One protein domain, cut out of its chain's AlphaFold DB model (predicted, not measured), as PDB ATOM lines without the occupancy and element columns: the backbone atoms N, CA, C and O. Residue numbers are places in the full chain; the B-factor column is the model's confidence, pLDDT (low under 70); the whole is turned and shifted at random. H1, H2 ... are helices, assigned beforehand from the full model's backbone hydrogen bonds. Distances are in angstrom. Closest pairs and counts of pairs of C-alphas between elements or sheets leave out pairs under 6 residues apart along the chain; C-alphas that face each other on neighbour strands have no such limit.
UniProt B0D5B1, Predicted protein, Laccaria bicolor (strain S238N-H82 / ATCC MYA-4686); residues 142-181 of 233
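This is residues 142 to 181 of the 233 residues of the protein "Predicted protein" of Laccaria bicolor (strain S238N-H82 / ATCC MYA-4686) (UniProt B0D5B1). With little regular structure, this model is a loose head of loops from which an arm, residues 169 to 181, sticks out with helix H2 on it. The head holds the four-residue helix H1, and a short antiparallel pairing of residues 143 to 144 with residues 164 to 165 closes its loop. The printed part has 40 residues with two named helices, H1 then H2, and no named strand; the class is all helix, with 13 residues in named elements. It is only just loose, close to extended, with a radius of gyration of the C-alphas of 13.1 A, and spans 41 by 20 by 12 A, the arm adding to the length.

H2, residues 171 to 179, measures 12.1 A from C-alpha 171 at (20.485, 38.114, -33.168) to C-alpha 179 at (20.066, 42.135, -21.768). H1, residues 145 to 148, begins at C-alpha 145 at (28.068, 34.042, -53.406) and measures 4.9 A.

H2 and H1 are apart. In H2 every O i to N i+4 pair is within hydrogen-bond range; H1 is too short for such a pair.

The two farthest C-alphas, those of Pro 162 and Cys 181, are 41.3 A apart. The printed part has no cut, and the link from H1 to H2, 22 residues, is long. Residues 168 to 181 have pLDDT under 70.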
ATOM      1  N   LYS A 142      22.090  28.985 -45.812       84.56
ATOM      2  CA  LYS A 142      23.186  29.108 -46.775       84.56
ATOM      3  C   LYS A 142      22.743  30.136 -47.797       84.56
ATOM      4  O   LYS A 142      21.612  30.060 -48.266       84.56
ATOM      5  N   ILE A 143      23.622  31.067 -48.131       84.38
ATOM      6  CA  ILE A 143      23.354  32.064 -49.171       84.38
ATOM      7  C   ILE A 143      24.336  31.891 -50.321       84.38
ATOM      8  O   ILE A 143      25.461  31.408 -50.130       84.38
ATOM      9  N   LEU A 144      23.911  32.275 -51.518       87.44
ATOM     10  CA  LEU A 144      24.753  32.241 -52.705       87.44
ATOM     11  C   LEU A 144      25.842  33.313 -52.618       87.44
ATOM     12  O   LEU A 144      25.673  34.371 -52.016       87.44
ATOM     13  N   LYS A 145      26.968  33.073 -53.292       85.38
ATOM     14  CA  LYS A 145      28.068  34.042 -53.406       85.38
ATOM     15  C   LYS A 145      27.610  35.412 -53.918       85.38
ATOM     16  O   LYS A 145      28.136  36.427 -53.471       85.38
ATOM     17  N   SER A 146      26.670  35.434 -54.863       85.19
ATOM     18  CA  SER A 146      26.098  36.665 -55.416       85.19
ATOM     19  C   SER A 146      25.342  37.469 -54.361       85.19
ATOM     20  O   SER A 146      25.484  38.682 -54.320       85.19
ATOM     21  N   GLU A 147      24.601  36.798 -53.479       82.19
ATOM     22  CA  GLU A 147      23.856  37.423 -52.379       82.19
ATOM     23  C   GLU A 147      24.802  37.861 -51.257       82.19
ATOM     24  O   GLU A 147      24.684  38.963 -50.730       82.19
ATOM     25  N   ALA A 148      25.805  37.037 -50.940       83.88
ATOM     26  CA  ALA A 148      26.836  37.367 -49.959       83.88
ATOM     27  C   ALA A 148      27.650  38.610 -50.356       83.88
ATOM     28  O   ALA A 148      28.107  39.346 -49.485       83.88
ATOM     29  N   ALA A 149      27.824  38.860 -51.658       83.38
ATOM     30  CA  ALA A 149      28.510  40.045 -52.169       83.38
ATOM     31  C   ALA A 149      27.724  41.351 -51.950       83.38
ATOM     32  O   ALA A 149      28.321  42.423 -52.013       83.38
ATOM     33  N   LEU A 150      26.415  41.267 -51.688       82.00
ATOM     34  CA  LEU A 150      25.568  42.423 -51.377       82.00
ATOM     35  C   LEU A 150      25.660  42.834 -49.900       82.00
ATOM     36  O   LEU A 150      25.195  43.911 -49.530       82.00
ATOM     37  N   LEU A 151      26.236  41.987 -49.042       80.62
ATOM     38  CA  LEU A 151      26.339  42.261 -47.615       80.62
ATOM     39  C   LEU A 151      27.543  43.167 -47.312       80.62
ATOM     40  O   LEU A 151      28.612  42.997 -47.899       80.62
ATOM     41  N   PRO A 152      27.410  44.111 -46.360       76.69
ATOM     42  CA  PRO A 152      28.464  45.084 -46.055       76.69
ATOM     43  C   PRO A 152      29.718  44.435 -45.459       76.69
ATOM     44  O   PRO A 152      30.819  44.967 -45.584       76.69
ATOM     45  N   ASN A 153      29.556  43.275 -44.819       77.62
ATOM     46  CA  ASN A 153      30.635  42.542 -44.174       77.62
ATOM     47  C   ASN A 153      30.977  41.281 -44.960       77.62
ATOM     48  O   ASN A 153      30.104  40.500 -45.341       77.62
ATOM     49  N   LYS A 154      32.279  41.046 -45.139       77.38
ATOM     50  CA  LYS A 154      32.781  39.859 -45.825       77.38
ATOM     51  C   LYS A 154      32.467  38.601 -45.021       77.38
ATOM     52  O   LYS A 154      32.784  38.505 -43.839       77.38
ATOM     53  N   MET A 155      31.909  37.612 -45.706       77.19
ATOM     54  CA  MET A 155      31.533  36.334 -45.116       77.19
ATOM     55  C   MET A 155      32.537  35.226 -45.429       77.19
ATOM     56  O   MET A 155      33.268  35.281 -46.423       77.19
ATOM     57  N   TYR A 156      32.532  34.187 -44.595       79.69
ATOM     58  CA  TYR A 156      33.353  33.001 -44.803       79.69
ATOM     59  C   TYR A 156      32.671  32.017 -45.769       79.69
ATOM     60  O   TYR A 156      31.506  31.664 -45.558       79.69
ATOM     61  N   PRO A 157      33.374  31.565 -46.825       85.44
ATOM     62  CA  PRO A 157      32.853  30.551 -47.732       85.44
ATOM     63  C   PRO A 157      32.837  29.174 -47.063       85.44
ATOM     64  O   PRO A 157      33.701  28.853 -46.240       85.44
ATOM     65  N   ILE A 158      31.897  28.323 -47.471       84.44
ATOM     66  CA  ILE A 158      31.862  26.926 -47.035       84.44
ATOM     67  C   ILE A 158      32.931  26.148 -47.806       84.44
ATOM     68  O   ILE A 158      32.839  25.982 -49.020       84.44
ATOM     69  N   LYS A 159      33.954  25.644 -47.104       80.12
ATOM     70  CA  LYS A 159      35.126  24.985 -47.719       80.12
ATOM     71  C   LYS A 159      34.761  23.815 -48.644       80.12
ATOM     72  O   LYS A 159      35.436  23.602 -49.644       80.12
ATOM     73  N   HIS A 160      33.713  23.069 -48.305       82.62
ATOM     74  CA  HIS A 160      33.282  21.871 -49.033       82.62
ATOM     75  C   HIS A 160      32.123  22.123 -50.014       82.62
ATOM     76  O   HIS A 160      31.723  21.201 -50.714       82.62
ATOM     77  N   GLU A 161      31.604  23.353 -50.093       82.62
ATOM     78  CA  GLU A 161      30.489  23.727 -50.975       82.62
ATOM     79  C   GLU A 161      30.794  25.071 -51.664       82.62
ATOM     80  O   GLU A 161      30.338  26.133 -51.224       82.62
ATOM     81  N   PRO A 162      31.614  25.057 -52.733       81.69
ATOM     82  CA  PRO A 162      32.013  26.275 -53.423       81.69
ATOM     83  C   PRO A 162      30.792  26.972 -54.034       81.69
ATOM     84  O   PRO A 162      29.996  26.359 -54.737       81.69
ATOM     85  N   GLY A 163      30.661  28.273 -53.773       84.44
ATOM     86  CA  GLY A 163      29.518  29.079 -54.218       84.44
ATOM     87  C   GLY A 163      28.513  29.400 -53.114       84.44
ATOM     88  O   GLY A 163      27.722  30.324 -53.299       84.44
ATOM     89  N   TYR A 164      28.607  28.733 -51.959       85.19
ATOM     90  CA  TYR A 164      27.774  29.003 -50.792       85.19
ATOM     91  C   TYR A 164      28.565  29.613 -49.633       85.19
ATOM     92  O   TYR A 164      29.742  29.312 -49.399       85.19
ATOM     93  N   TYR A 165      27.888  30.486 -48.894       86.38
ATOM     94  CA  TYR A 165      28.404  31.200 -47.733       86.38
ATOM     95  C   TYR A 165      27.456  31.008 -46.547       86.38
ATOM     96  O   TYR A 165      26.246  30.859 -46.728       86.38
ATOM     97  N   LEU A 166      28.009  31.011 -45.331       81.31
ATOM     98  CA  LEU A 166      27.235  30.873 -44.092       81.31
ATOM     99  C   LEU A 166      26.929  32.248 -43.488       81.31
ATOM    100  O   LEU A 166      27.856  32.887 -42.981       81.31
ATOM    101  N   PRO A 167      25.669  32.720 -43.509       74.19
ATOM    102  CA  PRO A 167      25.243  33.884 -42.748       74.19
ATOM    103  C   PRO A 167      25.249  33.565 -41.255       74.19
ATOM    104  O   PRO A 167      24.640  32.603 -40.795       74.19
ATOM    105  N   GLY A 168      25.940  34.403 -40.487       66.25
ATOM    106  CA  GLY A 168      25.756  34.474 -39.044       66.25
ATOM    107  C   GLY A 168      24.644  35.471 -38.754       66.25
ATOM    108  O   GLY A 168      24.789  36.652 -39.063       66.25
ATOM    109  N   LEU A 169      23.533  35.014 -38.179       62.62
ATOM    110  CA  LEU A 169      22.518  35.935 -37.681       62.62
ATOM    111  C   LEU A 169      23.023  36.554 -36.374       62.62
ATOM    112  O   LEU A 169      23.167  35.866 -35.363       62.62
ATOM    113  N   ASP A 170      23.250  37.865 -36.380       58.59
ATOM    114  CA  ASP A 170      23.720  38.630 -35.217       58.59
ATOM    115  C   ASP A 170      22.628  38.852 -34.146       58.59
ATOM    116  O   ASP A 170      22.702  39.742 -33.305       58.59
ATOM    117  N   VAL A 171      21.580  38.023 -34.146       57.69
ATOM    118  CA  VAL A 171      20.485  38.114 -33.168       57.69
ATOM    119  C   VAL A 171      20.982  37.777 -31.769       57.69
ATOM    120  O   VAL A 171      20.525  38.369 -30.797       57.69
ATOM    121  N   PHE A 172      21.933  36.846 -31.654       50.19
ATOM    122  CA  PHE A 172      22.445  36.420 -30.356       50.19
ATOM    123  C   PHE A 172      23.273  37.525 -29.688       50.19
ATOM    124  O   PHE A 172      23.003  37.839 -28.532       50.19
ATOM    125  N   HIS A 173      24.193  38.202 -30.389       48.84
ATOM    126  CA  HIS A 173      24.923  39.326 -29.780       48.84
ATOM    127  C   HIS A 173      24.012  40.519 -29.488       48.84
ATOM    128  O   HIS A 173      24.162  41.143 -28.441       48.84
ATOM    129  N   GLN A 174      23.032  40.809 -30.346       44.78
ATOM    130  CA  GLN A 174      22.103  41.917 -30.109       44.78
ATOM    131  C   GLN A 174      21.173  41.653 -28.918       44.78
ATOM    132  O   GLN A 174      20.980  42.545 -28.094       44.78
ATOM    133  N   LEU A 175      20.666  40.425 -28.754       46.88
ATOM    134  CA  LEU A 175      19.862  40.040 -27.588       46.88
ATOM    135  C   LEU A 175      20.680  40.066 -26.293       46.88
ATOM    136  O   LEU A 175      20.180  40.528 -25.272       46.88
ATOM    137  N   HIS A 176      21.941  39.627 -26.328       44.22
ATOM    138  CA  HIS A 176      22.832  39.709 -25.168       44.22
ATOM    139  C   HIS A 176      23.168  41.160 -24.790       44.22
ATOM    140  O   HIS A 176      23.185  41.494 -23.603       44.22
ATOM    141  N   CYS A 177      23.374  42.035 -25.775       45.88
ATOM    142  CA  CYS A 177      23.628  43.455 -25.538       45.88
ATOM    143  C   CYS A 177      22.380  44.203 -25.048       45.88
ATOM    144  O   CYS A 177      22.507  45.092 -24.208       45.88
ATOM    145  N   LEU A 178      21.176  43.808 -25.480       43.28
ATOM    146  CA  LEU A 178      19.920  44.336 -24.933       43.28
ATOM    147  C   LEU A 178      19.720  43.906 -23.465       43.28
ATOM    148  O   LEU A 178      19.223  44.676 -22.643       43.28
ATOM    149  N   TRP A 179      20.164  42.692 -23.121       37.22
ATOM    150  CA  TRP A 179      20.066  42.135 -21.768       37.22
ATOM    151  C   TRP A 179      21.060  42.730 -20.768       37.22
ATOM    152  O   TRP A 179      20.808  42.685 -19.565       37.22
ATOM    153  N   CYS A 180      22.167  43.321 -21.229       37.94
ATOM    154  CA  CYS A 180      23.135  43.977 -20.344       37.94
ATOM    155  C   CYS A 180      22.502  45.155 -19.570       37.94
ATOM    156  O   CYS A 180      22.883  45.430 -18.435       37.94
ATOM    157  N   CYS A 181      21.459  45.785 -20.126       35.97
ATOM    158  CA  CYS A 181      20.690  46.834 -19.448       35.97
ATOM    159  C   CYS A 181      19.634  46.305 -18.455       35.97
ATOM    160  O   CYS A 181      19.036  47.094 -17.731       35.97
TER     161      CYS A 181